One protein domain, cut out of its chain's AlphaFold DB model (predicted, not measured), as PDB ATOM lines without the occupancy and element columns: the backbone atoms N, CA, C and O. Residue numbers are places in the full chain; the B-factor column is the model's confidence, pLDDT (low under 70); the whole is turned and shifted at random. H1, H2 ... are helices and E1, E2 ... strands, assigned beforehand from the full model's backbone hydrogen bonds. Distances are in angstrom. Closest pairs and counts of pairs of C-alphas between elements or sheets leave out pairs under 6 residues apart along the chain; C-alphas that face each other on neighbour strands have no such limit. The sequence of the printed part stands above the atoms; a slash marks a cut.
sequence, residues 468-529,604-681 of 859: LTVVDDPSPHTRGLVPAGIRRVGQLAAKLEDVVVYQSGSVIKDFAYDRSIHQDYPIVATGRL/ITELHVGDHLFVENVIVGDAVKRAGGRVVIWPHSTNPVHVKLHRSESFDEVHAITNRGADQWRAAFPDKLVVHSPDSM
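Overview. This is residues 468 to 529 and 604 to 681 of the 859 residues of an uncharacterized protein of Nocardioides sp. Root190 (UniProt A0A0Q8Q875). With little regular structure and much loop, the model is one strongly twisted wall of six short parallel strands, E2 E1 E3 E4 E5 E6, with H2 and H3 over one face; H1 only grazes the sheet, with its residues 489 to 493, and residues 513 to 518 stick out. The printed part has 140 residues, 53 in named elements, ordered E1 H1 E2 E3 H2 E4 E5 H3 E6, class mixed. It is compact, radius of gyration of the C-alphas 14.5 A, spanning 40 by 39 by 24 A.

Arrangement. E3, residues 606 to 610, and E4, residues 630 to 634, are parallel at 27 degrees; N 607 and O 630, 2.8 A apart, are within hydrogen-bond range. H2, residues 615 to 626, lies over both at a height over the sheet of 9.0 A; its closest C-alpha pair with E3 is Asn 617 and Val 609, 5.4 A. H3, residues 659 to 668, on the same face, touches E6, residues 673 to 676, closest C-alphas Ala 662 and His 676, 5.9 A. H1, residues 489 to 495, only grazes the sheet. In H1, H2 and H3 every O i to N i+4 pair is within hydrogen-bond range.

Along the chain. E1, residues 479 to 481, begins at C-alpha (27.375, -42.857, 246.408); E2 is residues 499 to 501, E5 653 to 656. H2 measures 16.6 A, H3 14.3 A. E6 ends at C-alpha (13.140, -34.227, 260.117).

Size, cuts and confidence. Residues 530 to 603 are not printed; C-alphas 529 and 604 are 14.6 A apart. The link E4 to E5 is long, 18 residues. No printed residue is under 70 in pLDDT.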
ATOM      1  N   LEU A 468      18.902 -60.876 248.336       84.00
ATOM      2  CA  LEU A 468      18.958 -59.939 247.211       84.00
ATOM      3  C   LEU A 468      19.674 -60.560 246.006       84.00
ATOM      4  O   LEU A 468      20.823 -60.994 246.121       84.00
ATOM      5  N   THR A 469      19.033 -60.495 244.837       86.25
ATOM      6  CA  THR A 469      19.696 -60.732 243.548       86.25
ATOM      7  C   THR A 469      20.810 -59.705 243.353       86.25
ATOM      8  O   THR A 469      20.621 -58.516 243.626       86.25
ATOM      9  N   VAL A 470      21.968 -60.167 242.874       90.12
ATOM     10  CA  VAL A 470      23.131 -59.322 242.581       90.12
ATOM     11  C   VAL A 470      23.329 -59.236 241.070       90.12
ATOM     12  O   VAL A 470      23.475 -60.264 240.409       90.12
ATOM     13  N   VAL A 471      23.367 -58.016 240.541       91.88
ATOM     14  CA  VAL A 471      23.756 -57.694 239.164       91.88
ATOM     15  C   VAL A 471      24.984 -56.798 239.255       91.88
ATOM     16  O   VAL A 471      24.861 -55.590 239.424       91.88
ATOM     17  N   ASP A 472      26.169 -57.408 239.217       88.19
ATOM     18  CA  ASP A 472      27.432 -56.702 239.443       88.19
ATOM     19  C   ASP A 472      27.632 -55.570 238.416       88.19
ATOM     20  O   ASP A 472      27.800 -55.819 237.221       88.19
ATOM     21  N   ASP A 473      27.656 -54.324 238.891       90.75
ATOM     22  CA  ASP A 473      28.028 -53.147 238.103       90.75
ATOM     23  C   ASP A 473      29.431 -52.723 238.535       90.75
ATOM     24  O   ASP A 473      29.581 -52.338 239.685       90.75
ATOM     25  N   PRO A 474      30.482 -52.797 237.707       88.75
ATOM     26  CA  PRO A 474      31.835 -52.397 238.097       88.75
ATOM     27  C   PRO A 474      32.104 -50.888 237.956       88.75
ATOM     28  O   PRO A 474      33.225 -50.452 238.229       88.75
ATOM     29  N   SER A 475      31.127 -50.102 237.500       91.75
ATOM     30  CA  SER A 475      31.278 -48.673 237.216       91.75
ATOM     31  C   SER A 475      31.682 -47.863 238.461       91.75
ATOM     32  O   SER A 475      31.315 -48.219 239.589       91.75
ATOM     33  N   PRO A 476      32.451 -46.770 238.292       93.25
ATOM     34  CA  PRO A 476      32.647 -45.790 239.353       93.25
ATOM     35  C   PRO A 476      31.305 -45.210 239.794       93.25
ATOM     36  O   PRO A 476      30.465 -44.910 238.950       93.25
ATOM     37  N   HIS A 477      31.159 -45.023 241.100       95.81
ATOM     38  CA  HIS A 477      30.015 -44.363 241.709       95.81
ATOM     39  C   HIS A 477      30.509 -43.498 242.853       95.81
ATOM     40  O   HIS A 477      31.444 -43.869 243.565       95.81
ATOM     41  N   THR A 478      29.866 -42.356 243.048       96.31
ATOM     42  CA  THR A 478      30.176 -41.450 244.154       96.31
ATOM     43  C   THR A 478      29.375 -41.769 245.411       96.31
ATOM     44  O   THR A 478      29.816 -41.393 246.503       96.31
ATOM     45  N   ARG A 479      28.252 -42.493 245.288       98.25
ATOM     46  CA  ARG A 479      27.375 -42.857 246.408       98.25
ATOM     47  C   ARG A 479      27.238 -44.362 246.576       98.25
ATOM     48  O   ARG A 479      27.164 -45.103 245.601       98.25
ATOM     49  N   GLY A 480      27.147 -44.811 247.822       97.94
ATOM     50  CA  GLY A 480      26.791 -46.181 248.174       97.94
ATOM     51  C   GLY A 480      25.521 -46.240 249.018       97.94
ATOM     52  O   GLY A 480      25.243 -45.340 249.808       97.94
ATOM     53  N   LEU A 481      24.769 -47.326 248.892       97.81
ATOM     54  CA  LEU A 481      23.587 -47.615 249.698       97.81
ATOM     55  C   LEU A 481      23.720 -49.012 250.299       97.81
ATOM     56  O   LEU A 481      23.874 -49.983 249.562       97.81
ATOM     57  N   VAL A 482      23.623 -49.124 251.626       96.88
ATOM     58  CA  VAL A 482      23.482 -50.408 252.326       96.88
ATOM     59  C   VAL A 482      22.019 -50.573 252.740       96.88
ATOM     60  O   VAL A 482      21.566 -49.896 253.662       96.88
ATOM     61  N   PRO A 483      21.254 -51.466 252.088       93.88
ATOM     62  CA  PRO A 483      19.816 -51.592 252.327       93.88
ATOM     63  C   PRO A 483      19.403 -52.102 253.709       93.88
ATOM     64  O   PRO A 483      18.235 -51.979 254.085       93.88
ATOM     65  N   ALA A 484      20.322 -52.735 254.442       91.56
ATOM     66  CA  ALA A 484      20.028 -53.390 255.705       91.56
ATOM     67  C   ALA A 484      19.398 -52.419 256.712       91.56
ATOM     68  O   ALA A 484      20.000 -51.432 257.139       91.56
ATOM     69  N   GLY A 485      18.174 -52.736 257.129       88.69
ATOM     70  CA  GLY A 485      17.438 -51.931 258.091       88.69
ATOM     71  C   GLY A 485      16.905 -50.602 257.567       88.69
ATOM     72  O   GLY A 485      16.415 -49.849 258.387       88.69
ATOM     73  N   ILE A 486      16.960 -50.283 256.271       91.31
ATOM     74  CA  ILE A 486      16.334 -49.059 255.742       91.31
ATOM     75  C   ILE A 486      14.891 -49.366 255.337       91.31
ATOM     76  O   ILE A 486      14.635 -50.270 254.537       91.31
ATOM     77  N   ARG A 487      13.929 -48.606 255.866       86.00
ATOM     78  CA  ARG A 487      12.527 -48.717 255.446       86.00
ATOM     79  C   ARG A 487      12.313 -47.978 254.118       86.00
ATOM     80  O   ARG A 487      12.885 -46.915 253.913       86.00
ATOM     81  N   ARG A 488      11.493 -48.542 253.218       86.38
ATOM     82  CA  ARG A 488      11.246 -48.017 251.856       86.38
ATOM     83  C   ARG A 488      12.521 -47.806 251.027       86.38
ATOM     84  O   ARG A 488      12.645 -46.839 250.274       86.38
ATOM     85  N   VAL A 489      13.476 -48.728 251.147       90.56
ATOM     86  CA  VAL A 489      14.793 -48.607 250.506       90.56
ATOM     87  C   VAL A 489      14.727 -48.434 248.982       90.56
ATOM     88  O   VAL A 489      15.555 -47.717 248.432       90.56
ATOM     89  N   GLY A 490      13.724 -49.002 248.300       89.50
ATOM     90  CA  GLY A 490      13.542 -48.800 246.856       89.50
ATOM     91  C   GLY A 490      13.262 -47.343 246.482       89.50
ATOM     92  O   GLY A 490      13.815 -46.832 245.512       89.50
ATOM     93  N   GLN A 491      12.474 -46.634 247.297       88.94
ATOM     94  CA  GLN A 491      12.190 -45.210 247.087       88.94
ATOM     95  C   GLN A 491      13.427 -44.351 247.342       88.94
ATOM     96  O   GLN A 491      13.658 -43.384 246.620       88.94
ATOM     97  N   LEU A 492      14.230 -44.706 248.351       91.94
ATOM     98  CA  LEU A 492      15.502 -44.035 248.601       91.94
ATOM     99  C   LEU A 492      16.476 -44.267 247.442       91.94
ATOM    100  O   LEU A 492      16.998 -43.300 246.902       91.94
ATOM    101  N   ALA A 493      16.667 -45.518 247.014       92.81
ATOM    102  CA  ALA A 493      17.544 -45.860 245.897       92.81
ATOM    103  C   ALA A 493      17.168 -45.093 244.618       92.81
ATOM    104  O   ALA A 493      18.043 -44.545 243.962       92.81
ATOM    105  N   ALA A 494      15.871 -44.965 244.314       91.12
ATOM    106  CA  ALA A 494      15.388 -44.208 243.157       91.12
ATOM    107  C   ALA A 494      15.634 -42.687 243.247       91.12
ATOM    108  O   ALA A 494      15.680 -42.017 242.218       91.12
ATOM    109  N   LYS A 495      15.771 -42.131 244.459       91.31
ATOM    110  CA  LYS A 495      16.104 -40.712 244.688       91.31
ATOM    111  C   LYS A 495      17.613 -40.441 244.633       91.31
ATOM    112  O   LYS A 495      18.013 -39.284 244.512       91.31
ATOM    113  N   LEU A 496      18.447 -41.470 244.772       93.62
ATOM    114  CA  LEU A 496      19.900 -41.339 244.753       93.62
ATOM    115  C   LEU A 496      20.415 -41.511 243.323       93.62
ATOM    116  O   LEU A 496      20.398 -42.601 242.762       93.62
ATOM    117  N   GLU A 497      20.905 -40.423 242.739       91.38
ATOM    118  CA  GLU A 497      21.688 -40.483 241.506       91.38
ATOM    119  C   GLU A 497      23.074 -41.088 241.794       91.38
ATOM    120  O   GLU A 497      23.624 -40.877 242.875       91.38
ATOM    121  N   ASP A 498      23.639 -41.809 240.819       93.94
ATOM    122  CA  ASP A 498      25.007 -42.350 240.873       93.94
ATOM    123  C   ASP A 498      25.312 -43.215 242.117       93.94
ATOM    124  O   ASP A 498      26.243 -42.953 242.886       93.94
ATOM    125  N   VAL A 499      24.488 -44.246 242.332       96.50
ATOM    126  CA  VAL A 499      24.532 -45.090 243.532       96.50
ATOM    127  C   VAL A 499      24.872 -46.549 243.224       96.50
ATOM    128  O   VAL A 499      24.249 -47.182 242.374       96.50
ATOM    129  N   VAL A 500      25.807 -47.118 243.990       97.12
ATOM    130  CA  VAL A 500      25.966 -48.574 244.114       97.12
ATOM    131  C   VAL A 500      25.111 -49.091 245.272       97.12
ATOM    132  O   VAL A 500      25.168 -48.570 246.386       97.12
ATOM    133  N   VAL A 501      24.319 -50.133 245.032       96.81
ATOM    134  CA  VAL A 501      23.504 -50.786 246.064       96.81
ATOM    135  C   VAL A 501      24.229 -52.034 246.540       96.81
ATOM    136  O   VAL A 501      24.394 -52.993 245.787       96.81
ATOM    137  N   TYR A 502      24.667 -52.048 247.793       95.88
ATOM    138  CA  TYR A 502      25.401 -53.173 248.352       95.88
ATOM    139  C   TYR A 502      24.484 -54.338 248.743       95.88
ATOM    140  O   TYR A 502      23.417 -54.166 249.336       95.88
ATOM    141  N   GLN A 503      24.939 -55.553 248.458       93.19
ATOM    142  CA  GLN A 503      24.322 -56.797 248.904       93.19
ATOM    143  C   GLN A 503      24.318 -56.873 250.443       93.19
ATOM    144  O   GLN A 503      25.367 -56.740 251.068       93.19
ATOM    145  N   SER A 504      23.161 -57.121 251.070       89.56
ATOM    146  CA  SER A 504      23.040 -57.201 252.536       89.56
ATOM    147  C   SER A 504      21.914 -58.141 252.988       89.56
ATOM    148  O   SER A 504      20.939 -58.334 252.264       89.56
ATOM    149  N   GLY A 505      22.045 -58.747 254.176       79.56
ATOM    150  CA  GLY A 505      21.139 -59.811 254.647       79.56
ATOM    151  C   GLY A 505      19.881 -59.365 255.413       79.56
ATOM    152  O   GLY A 505      18.996 -60.178 255.655       79.56
ATOM    153  N   SER A 506      19.776 -58.095 255.822       81.31
ATOM    154  CA  SER A 506      18.690 -57.597 256.702       81.31
ATOM    155  C   SER A 506      17.798 -56.542 256.035       81.31
ATOM    156  O   SER A 506      17.448 -55.527 256.641       81.31
ATOM    157  N   VAL A 507      17.455 -56.756 254.766       85.25
ATOM    158  CA  VAL A 507      16.637 -55.820 253.981       85.25
ATOM    159  C   VAL A 507      15.171 -55.905 254.391       85.25
ATOM    160  O   VAL A 507      14.609 -56.991 254.538       85.25
ATOM    161  N   ILE A 508      14.533 -54.750 254.561       83.31
ATOM    162  CA  ILE A 508      13.117 -54.658 254.916       83.31
ATOM    163  C   ILE A 508      12.304 -54.516 253.625       83.31
ATOM    164  O   ILE A 508      12.543 -53.607 252.834       83.31
ATOM    165  N   LYS A 509      11.334 -55.412 253.410       83.88
ATOM    166  CA  LYS A 509      10.375 -55.301 252.298       83.88
ATOM    167  C   LYS A 509       9.422 -54.126 252.530       83.88
ATOM    168  O   LYS A 509       9.078 -53.837 253.678       83.88
ATOM    169  N   ASP A 510       8.955 -53.492 251.457       80.50
ATOM    170  CA  ASP A 510       8.133 -52.273 251.537       80.50
ATOM    171  C   ASP A 510       6.863 -52.455 252.376       80.50
ATOM    172  O   ASP A 510       6.509 -51.584 253.173       80.50
ATOM    173  N   PHE A 511       6.224 -53.620 252.259       82.62
ATOM    174  CA  PHE A 511       5.046 -53.988 253.030       82.62
ATOM    175  C   PHE A 511       5.369 -55.113 254.017       82.62
ATOM    176  O   PHE A 511       4.631 -56.093 254.113       82.62
ATOM    177  N   ALA A 512       6.488 -55.021 254.741       78.88
ATOM    178  CA  ALA A 512       6.867 -56.013 255.749       78.88
ATOM    179  C   ALA A 512       5.672 -56.415 256.641       78.88
ATOM    180  O   ALA A 512       4.916 -55.572 257.112       78.88
ATOM    181  N   TYR A 513       5.495 -57.720 256.870       78.56
ATOM    182  CA  TYR A 513       4.341 -58.309 257.575       78.56
ATOM    183  C   TYR A 513       2.990 -58.263 256.833       78.56
ATOM    184  O   TYR A 513       1.983 -58.717 257.387       78.56
ATOM    185  N   ASP A 514       2.929 -57.783 255.590       83.56
ATOM    186  CA  ASP A 514       1.804 -58.064 254.696       83.56
ATOM    187  C   ASP A 514       1.862 -59.523 254.256       83.56
ATOM    188  O   ASP A 514       2.845 -59.982 253.674       83.56
ATOM    189  N   ARG A 515       0.799 -60.250 254.577       76.50
ATOM    190  CA  ARG A 515       0.646 -61.669 254.259       76.50
ATOM    191  C   ARG A 515      -0.373 -61.909 253.152       76.50
ATOM    192  O   ARG A 515      -0.526 -63.039 252.703       76.50
ATOM    193  N   SER A 516      -1.069 -60.860 252.717       73.00
ATOM    194  CA  SER A 516      -2.054 -60.939 251.641       73.00
ATOM    195  C   SER A 516      -1.394 -61.080 250.268       73.00
ATOM    196  O   SER A 516      -2.009 -61.629 249.354       73.00
ATOM    197  N   ILE A 517      -0.141 -60.635 250.121       71.94
ATOM    198  CA  ILE A 517       0.598 -60.616 248.853       71.94
ATOM    199  C   ILE A 517       1.981 -61.243 248.973       71.94
ATOM    200  O   ILE A 517       2.604 -61.240 250.036       71.94
ATOM    201  N   HIS A 518       2.457 -61.782 247.851       72.25
ATOM    202  CA  HIS A 518       3.870 -62.079 247.705       72.25
ATOM    203  C   HIS A 518       4.620 -60.756 247.562       72.25
ATOM    204  O   HIS A 518       4.096 -59.806 246.984       72.25
ATOM    205  N   GLN A 519       5.818 -60.683 248.123       73.62
ATOM    206  CA  GLN A 519       6.652 -59.494 248.042       73.62
ATOM    207  C   GLN A 519       8.065 -59.916 247.706       73.62
ATOM    208  O   GLN A 519       8.674 -60.674 248.471       73.62
ATOM    209  N   ASP A 520       8.586 -59.357 246.631       80.31
ATOM    210  CA  ASP A 520      10.007 -59.367 246.338       80.31
ATOM    211  C   ASP A 520      10.706 -58.216 247.064       80.31
ATOM    212  O   ASP A 520      10.073 -57.361 247.697       80.31
ATOM    213  N   TYR A 521      12.035 -58.219 247.035       83.44
ATOM    214  CA  TYR A 521      12.786 -57.069 247.516       83.44
ATOM    215  C   TYR A 521      12.672 -55.929 246.498       83.44
ATOM    216  O   TYR A 521      12.808 -56.172 245.301       83.44
ATOM    217  N   PRO A 522      12.463 -54.679 246.943       80.75
ATOM    218  CA  PRO A 522      12.185 -53.550 246.050       80.75
ATOM    219  C   PRO A 522      13.431 -53.030 245.311       80.75
ATOM    220  O   PRO A 522      13.411 -51.940 244.748       80.75
ATOM    221  N   ILE A 523      14.542 -53.764 245.377       88.69
ATOM    222  CA  ILE A 523      15.865 -53.356 244.912       88.69
ATOM    223  C   ILE A 523      16.676 -54.575 244.470       88.69
ATOM    224  O   ILE A 523      16.478 -55.689 244.958       88.69
ATOM    225  N   VAL A 524      17.646 -54.325 243.596       90.62
ATOM    226  CA  VAL A 524      18.679 -55.278 243.180       90.62
ATOM    227  C   VAL A 524      20.020 -54.754 243.686       90.62
ATOM    228  O   VAL A 524      20.270 -53.550 243.635       90.62
ATOM    229  N   ALA A 525      20.874 -55.635 244.202       93.31
ATOM    230  CA  ALA A 525      22.221 -55.247 244.602       93.31
ATOM    231  C   ALA A 525      23.123 -55.116 243.366       93.31
ATOM    232  O   ALA A 525      23.144 -56.006 242.519       93.31
ATOM    233  N   THR A 526      23.893 -54.035 243.282       95.00
ATOM    234  CA  THR A 526      24.885 -53.784 242.223       95.00
ATOM    235  C   THR A 526      26.333 -53.860 242.714       95.00
ATOM    236  O   THR A 526      27.266 -53.895 241.910       95.00
ATOM    237  N   GLY A 527      26.530 -53.944 244.035       93.38
ATOM    238  CA  GLY A 527      27.809 -54.213 244.683       93.38
ATOM    239  C   GLY A 527      27.746 -55.466 245.553       93.38
ATOM    240  O   GLY A 527      26.928 -55.562 246.470       93.38
ATOM    241  N   ARG A 528      28.635 -56.426 245.303       93.31
ATOM    242  CA  ARG A 528      28.768 -57.639 246.117       93.31
ATOM    243  C   ARG A 528      29.580 -57.372 247.385       93.31
ATOM    244  O   ARG A 528      30.671 -56.815 247.307       93.31
ATOM    245  N   LEU A 529      29.057 -57.801 248.536       91.19
ATOM    246  CA  LEU A 529      29.770 -57.781 249.825       91.19
ATOM    247  C   LEU A 529      30.011 -59.180 250.385       91.19
ATOM    248  O   LEU A 529      30.977 -59.390 251.116       91.19
ATOM    249  N   ILE A 604      33.730 -44.026 246.201       97.94
ATOM    250  CA  ILE A 604      32.559 -43.716 247.033       97.94
ATOM    251  C   ILE A 604      32.938 -42.631 248.045       97.94
ATOM    252  O   ILE A 604      33.848 -42.809 248.855       97.94
ATOM    253  N   THR A 605      32.214 -41.516 248.011       97.81
ATOM    254  CA  THR A 605      32.413 -40.363 248.906       97.81
ATOM    255  C   THR A 605      31.231 -40.122 249.838       97.81
ATOM    256  O   THR A 605      31.391 -39.422 250.835       97.81
ATOM    257  N   GLU A 606      30.074 -40.728 249.568       98.56
ATOM    258  CA  GLU A 606      28.878 -40.655 250.410       98.56
ATOM    259  C   GLU A 606      28.240 -42.044 250.562       98.56
ATOM    260  O   GLU A 606      28.152 -42.805 249.598       98.56
ATOM    261  N   LEU A 607      27.795 -42.393 251.770       98.56
ATOM    262  CA  LEU A 607      27.137 -43.664 252.064       98.56
ATOM    263  C   LEU A 607      25.809 -43.461 252.785       98.56
ATOM    264  O   LEU A 607      25.742 -42.712 253.756       98.56
ATOM    265  N   HIS A 608      24.790 -44.209 252.375       98.31
ATOM    266  CA  HIS A 608      23.475 -44.255 253.006       98.31
ATOM    267  C   HIS A 608      23.290 -45.601 253.719       98.31
ATOM    268  O   HIS A 608      23.392 -46.655 253.089       98.31
ATOM    269  N   VAL A 609      23.021 -45.575 255.027       97.06
ATOM    270  CA  VAL A 609      22.865 -46.774 255.876       97.06
ATOM    271  C   VAL A 609      21.662 -46.649 256.810       97.06
ATOM    272  O   VAL A 609      21.183 -45.545 257.053       97.06
ATOM    273  N   GLY A 610      21.174 -47.764 257.357       94.19
ATOM    274  CA  GLY A 610      20.147 -47.752 258.405       94.19
ATOM    275  C   GLY A 610      20.697 -47.376 259.790       94.19
ATOM    276  O   GLY A 610      21.863 -47.621 260.093       94.19
ATOM    277  N   ASP A 611      19.842 -46.838 260.664       91.69
ATOM    278  CA  ASP A 611      20.149 -46.497 262.067       91.69
ATOM    279  C   ASP A 611      20.424 -47.723 262.950       91.69
ATOM    280  O   ASP A 611      21.068 -47.628 263.999       91.69
ATOM    281  N   HIS A 612      19.983 -48.901 262.518       89.62
ATOM    282  CA  HIS A 612      20.328 -50.155 263.160       89.62
ATOM    283  C   HIS A 612      21.787 -50.542 262.859       89.62
ATOM    284  O   HIS A 612      22.231 -50.544 261.709       89.62
ATOM    285  N   LEU A 613      22.522 -50.951 263.898       91.12
ATOM    286  CA  LEU A 613      23.938 -51.345 263.833       91.12
ATOM    287  C   LEU A 613      24.070 -52.778 263.293       91.12
ATOM    288  O   LEU A 613      24.447 -53.706 264.008       91.12
ATOM    289  N   PHE A 614      23.651 -52.978 262.043       91.00
ATOM    290  CA  PHE A 614      23.906 -54.209 261.300       91.00
ATOM    291  C   PHE A 614      25.352 -54.247 260.802       91.00
ATOM    292  O   PHE A 614      25.964 -53.205 260.570       91.00
ATOM    293  N   VAL A 615      25.880 -55.460 260.623       91.88
ATOM    294  CA  VAL A 615      27.270 -55.715 260.210       91.88
ATOM    295  C   VAL A 615      27.650 -54.884 258.988       91.88
ATOM    296  O   VAL A 615      28.665 -54.193 259.003       91.88
ATOM    297  N   GLU A 616      26.818 -54.926 257.949       93.44
ATOM    298  CA  GLU A 616      27.072 -54.242 256.687       93.44
ATOM    299  C   GLU A 616      27.036 -52.715 256.848       93.44
ATOM    300  O   GLU A 616      27.934 -52.033 256.358       93.44
ATOM    301  N   ASN A 617      26.066 -52.178 257.599       94.94
ATOM    302  CA  ASN A 617      25.954 -50.737 257.863       94.94
ATOM    303  C   ASN A 617      27.219 -50.206 258.551       94.94
ATOM    304  O   ASN A 617      27.778 -49.190 258.142       94.94
ATOM    305  N   VAL A 618      27.686 -50.926 259.575       95.75
ATOM    306  CA  VAL A 618      28.845 -50.535 260.383       95.75
ATOM    307  C   VAL A 618      30.144 -50.640 259.584       95.75
ATOM    308  O   VAL A 618      30.923 -49.690 259.555       95.75
ATOM    309  N   ILE A 619      30.389 -51.779 258.929       96.50
ATOM    310  CA  ILE A 619      31.659 -52.035 258.236       96.50
ATOM    311  C   ILE A 619      31.823 -51.128 257.015       96.50
ATOM    312  O   ILE A 619      32.894 -50.551 256.821       96.50
ATOM    313  N   VAL A 620      30.779 -50.989 256.193       97.19
ATOM    314  CA  VAL A 620      30.841 -50.147 254.990       97.19
ATOM    315  C   VAL A 620      30.902 -48.670 255.390       97.19
ATOM    316  O   VAL A 620      31.700 -47.925 254.823       97.19
ATOM    317  N   GLY A 621      30.142 -48.258 256.415       97.50
ATOM    318  CA  GLY A 621      30.194 -46.902 256.973       97.50
ATOM    319  C   GLY A 621      31.591 -46.510 257.431       97.50
ATOM    320  O   GLY A 621      32.136 -45.501 256.984       97.50
ATOM    321  N   ASP A 622      32.218 -47.348 258.250       97.62
ATOM    322  CA  ASP A 622      33.581 -47.134 258.733       97.62
ATOM    323  C   ASP A 622      34.615 -47.094 257.593       97.62
ATOM    324  O   ASP A 622      35.507 -46.242 257.584       97.62
ATOM    325  N   ALA A 623      34.474 -47.952 256.579       97.56
ATOM    326  CA  ALA A 623      35.343 -47.919 255.406       97.56
ATOM    327  C   ALA A 623      35.219 -46.598 254.612       97.56
ATOM    328  O   ALA A 623      36.246 -46.036 254.225       97.56
ATOM    329  N   VAL A 624      34.007 -46.050 254.447       98.31
ATOM    330  CA  VAL A 624      33.795 -44.731 253.815       98.31
ATOM    331  C   VAL A 624      34.354 -43.602 254.682       98.31
ATOM    332  O   VAL A 624      35.050 -42.726 254.163       98.31
ATOM    333  N   LYS A 625      34.151 -43.632 256.007       97.75
ATOM    334  CA  LYS A 625      34.732 -42.630 256.921       97.75
ATOM    335  C   LYS A 625      36.260 -42.623 256.867       97.75
ATOM    336  O   LYS A 625      36.855 -41.549 256.797       97.75
ATOM    337  N   ARG A 626      36.910 -43.793 256.831       95.88
ATOM    338  CA  ARG A 626      38.375 -43.896 256.662       95.88
ATOM    339  C   ARG A 626      38.869 -43.351 255.324       95.88
ATOM    340  O   ARG A 626      39.983 -42.838 255.265       95.88
ATOM    341  N   ALA A 627      38.057 -43.446 254.275       96.44
ATOM    342  CA  ALA A 627      38.345 -42.850 252.973       96.44
ATOM    343  C   ALA A 627      38.108 -41.323 252.936       96.44
ATOM    344  O   ALA A 627      38.320 -40.698 251.900       96.44
ATOM    345  N   GLY A 628      37.692 -40.709 254.052       97.56
ATOM    346  CA  GLY A 628      37.379 -39.280 254.139       97.56
ATOM    347  C   GLY A 628      35.985 -38.919 253.624       97.56
ATOM    348  O   GLY A 628      35.707 -37.740 253.406       97.56
ATOM    349  N   GLY A 629      35.121 -39.915 253.415       98.12
ATOM    350  CA  GLY A 629      33.756 -39.729 252.954       98.12
ATOM    351  C   GLY A 629      32.761 -39.386 254.063       98.12
ATOM    352  O   GLY A 629      33.083 -39.264 255.254       98.12
ATOM    353  N   ARG A 630      31.512 -39.249 253.630       98.25
ATOM    354  CA  ARG A 630      30.351 -38.879 254.429       98.25
ATOM    355  C   ARG A 630      29.413 -40.069 254.624       98.25
ATOM    356  O   ARG A 630      29.203 -40.835 253.689       98.25
ATOM    357  N   VAL A 631      28.813 -40.208 255.803       98.69
ATOM    358  CA  VAL A 631      27.806 -41.243 256.090       98.69
ATOM    359  C   VAL A 631      26.497 -40.602 256.561       98.69
ATOM    360  O   VAL A 631      26.484 -39.778 257.481       98.69
ATOM    361  N   VAL A 632      25.400 -41.004 255.917       98.44
ATOM    362  CA  VAL A 632      24.022 -40.561 256.144       98.44
ATOM    363  C   VAL A 632      23.207 -41.726 256.704       98.44
ATOM    364  O   VAL A 632      23.100 -42.786 256.083       98.44
ATOM    365  N   ILE A 633      22.612 -41.523 257.875       97.38
ATOM    366  CA  ILE A 633      21.787 -42.518 258.561       97.38
ATOM    367  C   ILE A 633      20.309 -42.307 258.228       97.38
ATOM    368  O   ILE A 633      19.780 -41.200 258.343       97.38
ATOM    369  N   TRP A 634      19.636 -43.400 257.883       95.50
ATOM    370  CA  TRP A 634      18.207 -43.476 257.598       95.50
ATOM    371  C   TRP A 634      17.481 -44.327 258.642       95.50
ATOM    372  O   TRP A 634      18.048 -45.283 259.173       95.50
ATOM    373  N   PRO A 635      16.214 -44.019 258.943       90.00
ATOM    374  CA  PRO A 635      15.482 -44.707 259.994       90.00
ATOM    375  C   PRO A 635      15.021 -46.107 259.555       90.00
ATOM    376  O   PRO A 635      14.450 -46.282 258.475       90.00
ATOM    377  N   HIS A 636      15.188 -47.109 260.423       87.38
ATOM    378  CA  HIS A 636      14.565 -48.427 260.237       87.38
ATOM    379  C   HIS A 636      13.059 -48.435 260.521       87.38
ATOM    380  O   HIS A 636      12.328 -49.313 260.053       87.38
ATOM    381  N   SER A 637      12.592 -47.487 261.332       84.75
ATOM    382  CA  SER A 637      11.209 -47.357 261.776       84.75
ATOM    383  C   SER A 637      10.932 -45.924 262.240       84.75
ATOM    384  O   SER A 637      11.803 -45.063 262.214       84.75
ATOM    385  N   THR A 638       9.713 -45.653 262.701       81.38
ATOM    386  CA  THR A 638       9.313 -44.334 263.216       81.38
ATOM    387  C   THR A 638      10.063 -43.925 264.488       81.38
ATOM    388  O   THR A 638      10.168 -42.736 264.783       81.38
ATOM    389  N   ASN A 639      10.585 -44.901 265.234       81.00
ATOM    390  CA  ASN A 639      11.388 -44.707 266.436       81.00
ATOM    391  C   ASN A 639      12.872 -44.873 266.099       81.00
ATOM    392  O   ASN A 639      13.213 -45.885 265.486       81.00
ATOM    393  N   PRO A 640      13.755 -43.942 266.491       81.44
ATOM    394  CA  PRO A 640      15.174 -44.110 266.267       81.44
ATOM    395  C   PRO A 640      15.722 -45.224 267.165       81.44
ATOM    396  O   PRO A 640      15.452 -45.289 268.368       81.44
ATOM    397  N   VAL A 641      16.526 -46.110 266.588       81.50
ATOM    398  CA  VAL A 641      17.164 -47.207 267.321       81.50
ATOM    399  C   VAL A 641      18.656 -46.956 267.466       81.50
ATOM    400  O   VAL A 641      19.299 -46.322 266.638       81.50
ATOM    401  N   HIS A 642      19.203 -47.420 268.592       84.81
ATOM    402  CA  HIS A 642      20.629 -47.353 268.914       84.81
ATOM    403  C   HIS A 642      21.244 -45.949 268.971       84.81
ATOM    404  O   HIS A 642      22.461 -45.865 269.038       84.81
ATOM    405  N   VAL A 643      20.453 -44.868 269.048       88.62
ATOM    406  CA  VAL A 643      20.935 -43.467 269.098       88.62
ATOM    407  C   VAL A 643      22.182 -43.313 269.976       88.62
ATOM    408  O   VAL A 643      23.241 -42.934 269.502       88.62
ATOM    409  N   LYS A 644      22.103 -43.709 271.252       87.44
ATOM    410  CA  LYS A 644      23.207 -43.561 272.224       87.44
ATOM    411  C   LYS A 644      24.356 -44.570 272.064       87.44
ATOM    412  O   LYS A 644      25.283 -44.556 272.867       87.44
ATOM    413  N   LEU A 645      24.249 -45.501 271.120       89.00
ATOM    414  CA  LEU A 645      25.253 -46.529 270.833       89.00
ATOM    415  C   LEU A 645      26.098 -46.162 269.610       89.00
ATOM    416  O   LEU A 645      27.186 -46.704 269.466       89.00
ATOM    417  N   HIS A 646      25.627 -45.240 268.763       92.06
ATOM    418  CA  HIS A 646      26.423 -44.704 267.663       92.06
ATOM    419  C   HIS A 646      27.594 -43.870 268.182       92.06
ATOM    420  O   HIS A 646      27.509 -43.199 269.214       92.06
ATOM    421  N   ARG A 647      28.693 -43.886 267.430       93.00
ATOM    422  CA  ARG A 647      29.869 -43.057 267.701       93.00
ATOM    423  C   ARG A 647      29.780 -41.779 266.879       93.00
ATOM    424  O   ARG A 647      29.432 -41.851 265.701       93.00
ATOM    425  N   SER A 648      30.107 -40.623 267.458       94.06
ATOM    426  CA  SER A 648      29.972 -39.347 266.737       94.06
ATOM    427  C   SER A 648      30.809 -39.338 265.449       94.06
ATOM    428  O   SER A 648      30.367 -38.859 264.415       94.06
ATOM    429  N   GLU A 649      31.987 -39.953 265.433       95.38
ATOM    430  CA  GLU A 649      32.841 -40.029 264.245       95.38
ATOM    431  C   GLU A 649      32.335 -40.975 263.139       95.38
ATOM    432  O   GLU A 649      32.858 -40.933 262.026       95.38
ATOM    433  N   SER A 650      31.334 -41.819 263.417       95.31
ATOM    434  CA  SER A 650      30.855 -42.842 262.472       95.31
ATOM    435  C   SER A 650      29.860 -42.322 261.429       95.31
ATOM    436  O   SER A 650      29.621 -43.001 260.432       95.31
ATOM    437  N   PHE A 651      29.313 -41.117 261.619       98.00
ATOM    438  CA  PHE A 651      28.341 -40.517 260.706       98.00
ATOM    439  C   PHE A 651      28.372 -38.987 260.707       98.00
ATOM    440  O   PHE A 651      29.033 -38.351 261.533       98.00
ATOM    441  N   ASP A 652      27.661 -38.388 259.753       98.44
ATOM    442  CA  ASP A 652      27.642 -36.940 259.521       98.44
ATOM    443  C   ASP A 652      26.217 -36.368 259.493       98.44
ATOM    444  O   ASP A 652      25.995 -35.240 259.939       98.44
ATOM    445  N   GLU A 653      25.252 -37.143 258.991       98.12
ATOM    446  CA  GLU A 653      23.842 -36.755 258.882       98.12
ATOM    447  C   GLU A 653      22.910 -37.882 259.336       98.12
ATOM    448  O   GLU A 653      23.214 -39.062 259.150       98.12
ATOM    449  N   VAL A 654      21.760 -37.512 259.902       97.19
ATOM    450  CA  VAL A 654      20.677 -38.430 260.258       97.19
ATOM    451  C   VAL A 654      19.335 -37.888 259.784       97.19
ATOM    452  O   VAL A 654      18.996 -36.735 260.053       97.19
ATOM    453  N   HIS A 655      18.536 -38.755 259.167       95.56
ATOM    454  CA  HIS A 655      17.122 -38.519 258.904       95.56
ATOM    455  C   HIS A 655      16.261 -39.192 259.977       95.56
ATOM    456  O   HIS A 655      16.446 -40.366 260.301       95.56
ATOM    457  N   ALA A 656      15.288 -38.461 260.513       92.62
ATOM    458  CA  ALA A 656      14.319 -38.967 261.481       92.62
ATOM    459  C   ALA A 656      12.887 -38.744 260.984       92.62
ATOM    460  O   ALA A 656      12.591 -37.717 260.380       92.62
ATOM    461  N   ILE A 657      11.992 -39.697 261.261       89.75
ATOM    462  CA  ILE A 657      10.589 -39.639 260.808       89.75
ATOM    463  C   ILE A 657       9.746 -38.667 261.621       89.75
ATOM    464  O   ILE A 657       8.811 -38.086 261.091       89.75
ATOM    465  N   THR A 658      10.054 -38.547 262.906       89.12
ATOM    466  CA  THR A 658       9.265 -37.780 263.869       89.12
ATOM    467  C   THR A 658      10.111 -36.658 264.447       89.12
ATOM    468  O   THR A 658      11.334 -36.810 264.581       89.12
ATOM    469  N   ASN A 659       9.481 -35.546 264.824       89.75
ATOM    470  CA  ASN A 659      10.201 -34.420 265.409       89.75
ATOM    471  C   ASN A 659      10.898 -34.817 266.723       89.75
ATOM    472  O   ASN A 659      12.072 -34.502 266.912       89.75
ATOM    473  N   ARG A 660      10.259 -35.627 267.579       88.12
ATOM    474  CA  ARG A 660      10.916 -36.167 268.784       88.12
ATOM    475  C   ARG A 660      12.075 -37.093 268.466       88.12
ATOM    476  O   ARG A 660      13.086 -37.067 269.165       88.12
ATOM    477  N   GLY A 661      11.947 -37.912 267.425       89.94
ATOM    478  CA  GLY A 661      13.060 -38.718 266.935       89.94
ATOM    479  C   GLY A 661      14.247 -37.835 266.545       89.94
ATOM    480  O   GLY A 661      15.377 -38.112 266.950       89.94
ATOM    481  N   ALA A 662      13.991 -36.733 265.834       92.94
ATOM    482  CA  ALA A 662      15.011 -35.750 265.483       92.94
ATOM    483  C   ALA A 662      15.623 -35.090 266.732       92.94
ATOM    484  O   ALA A 662      16.844 -34.990 266.839       92.94
ATOM    485  N   ASP A 663      14.813 -34.702 267.715       92.56
ATOM    486  CA  ASP A 663      15.303 -34.093 268.955       92.56
ATOM    487  C   ASP A 663      16.180 -35.043 269.776       92.56
ATOM    488  O   ASP A 663      17.195 -34.617 270.327       92.56
ATOM    489  N   GLN A 664      15.863 -36.342 269.806       92.06
ATOM    490  CA  GLN A 664      16.728 -37.345 270.437       92.06
ATOM    491  C   GLN A 664      18.107 -37.412 269.771       92.06
ATOM    492  O   GLN A 664      19.120 -37.474 270.473       92.06
ATOM    493  N   TRP A 665      18.159 -37.369 268.437       95.12
ATOM    494  CA  TRP A 665      19.417 -37.330 267.691       95.12
ATOM    495  C   TRP A 665      20.188 -36.031 267.925       95.12
ATOM    496  O   TRP A 665      21.378 -36.094 268.225       95.12
ATOM    497  N   ARG A 666      19.522 -34.869 267.882       96.19
ATOM    498  CA  ARG A 666      20.148 -33.561 268.163       96.19
ATOM    499  C   ARG A 666      20.719 -33.498 269.576       96.19
ATOM    500  O   ARG A 666      21.806 -32.970 269.779       96.19
ATOM    501  N   ALA A 667      19.997 -34.047 270.552       95.75
ATOM    502  CA  ALA A 667      20.439 -34.082 271.939       95.75
ATOM    503  C   ALA A 667      21.648 -35.007 272.143       95.75
ATOM    504  O   ALA A 667      22.530 -34.693 272.941       95.75
ATOM    505  N   ALA A 668      21.694 -36.147 271.446       94.94
ATOM    506  CA  ALA A 668      22.805 -37.090 271.539       94.94
ATOM    507  C   ALA A 668      24.045 -36.637 270.745       94.94
ATOM    508  O   ALA A 668      25.164 -36.899 271.182       94.94
ATOM    509  N   PHE A 669      23.847 -35.946 269.618       96.62
ATOM    510  CA  PHE A 669      24.901 -35.541 268.686       96.62
ATOM    511  C   PHE A 669      24.670 -34.107 268.174       96.62
ATOM    512  O   PHE A 669      24.223 -33.903 267.042       96.62
ATOM    513  N   PRO A 670      24.961 -33.089 269.002       96.06
ATOM    514  CA  PRO A 670      24.676 -31.689 268.678       96.06
ATOM    515  C   PRO A 670      25.529 -31.133 267.530       96.06
ATOM    516  O   PRO A 670      25.222 -30.072 266.993       96.06
ATOM    517  N   ASP A 671      26.609 -31.822 267.162       95.75
ATOM    518  CA  ASP A 671      27.519 -31.474 266.072       95.75
ATOM    519  C   ASP A 671      27.107 -32.064 264.711       95.75
ATOM    520  O   ASP A 671      27.786 -31.826 263.711       95.75
ATOM    521  N   LYS A 672      26.007 -32.827 264.654       97.06
ATOM    522  CA  LYS A 672      25.553 -33.535 263.449       97.06
ATOM    523  C   LYS A 672      24.359 -32.865 262.795       97.06
ATOM    524  O   LYS A 672      23.539 -32.226 263.452       97.06
ATOM    525  N   LEU A 673      24.243 -33.050 261.479       98.06
ATOM    526  CA  LEU A 673      23.055 -32.624 260.753       98.06
ATOM    527  C   LEU A 673      21.911 -33.598 261.054       98.06
ATOM    528  O   LEU A 673      22.026 -34.790 260.784       98.06
ATOM    529  N   VAL A 674      20.807 -33.092 261.601       97.31
ATOM    530  CA  VAL A 674      19.608 -33.894 261.866       97.31
ATOM    531  C   VAL A 674      18.422 -33.314 261.113       97.31
ATOM    532  O   VAL A 674      17.946 -32.216 261.428       97.31
ATOM    533  N   VAL A 675      17.929 -34.081 260.144       95.81
ATOM    534  CA  VAL A 675      16.813 -33.712 259.275       95.81
ATOM    535  C   VAL A 675      15.548 -34.435 259.728       95.81
ATOM    536  O   VAL A 675      15.522 -35.655 259.876       95.81
ATOM    537  N   HIS A 676      14.480 -33.672 259.947       93.00
ATOM    538  CA  HIS A 676      13.140 -34.227 260.117       93.00
ATOM    539  C   HIS A 676      12.562 -34.509 258.719       93.00
ATOM    540  O   HIS A 676      12.310 -33.578 257.958       93.00
ATOM    541  N   SER A 677      12.425 -35.786 258.362       89.75
ATOM    542  CA  SER A 677      12.030 -36.271 257.027       89.75
ATOM    543  C   SER A 677      10.889 -37.292 257.125       89.75
ATOM    544  O   SER A 677      11.105 -38.487 256.886       89.75
ATOM    545  N   PRO A 678       9.667 -36.860 257.489       87.50
ATOM    546  CA  PRO A 678       8.513 -37.751 257.634       87.50
ATOM    547  C   PRO A 678       8.151 -38.469 256.323       87.50
ATOM    548  O   PRO A 678       7.754 -39.636 256.334       87.50
ATOM    549  N   ASP A 679       8.377 -37.817 255.181       86.38
ATOM    550  CA  ASP A 679       8.126 -38.324 253.826       86.38
ATOM    551  C   ASP A 679       9.012 -39.518 253.424       86.38
ATOM    552  O   ASP A 679       8.736 -40.199 252.435       86.38
ATOM    553  N   SER A 680      10.067 -39.811 254.193       83.19
ATOM    554  CA  SER A 680      10.913 -40.991 253.966       83.19
ATOM    555  C   SER A 680      10.213 -42.313 254.310       83.19
ATOM    556  O   SER A 680      10.585 -43.363 253.787       83.19
ATOM    557  N   MET A 681       9.151 -42.278 255.126       83.12
ATOM    558  CA  MET A 681       8.329 -43.457 255.442       83.12
ATOM    559  C   MET A 681       6.824 -43.230 255.320       83.12
ATOM    560  O   MET A 681       6.082 -44.193 255.099       83.12
TER     561      MET A 681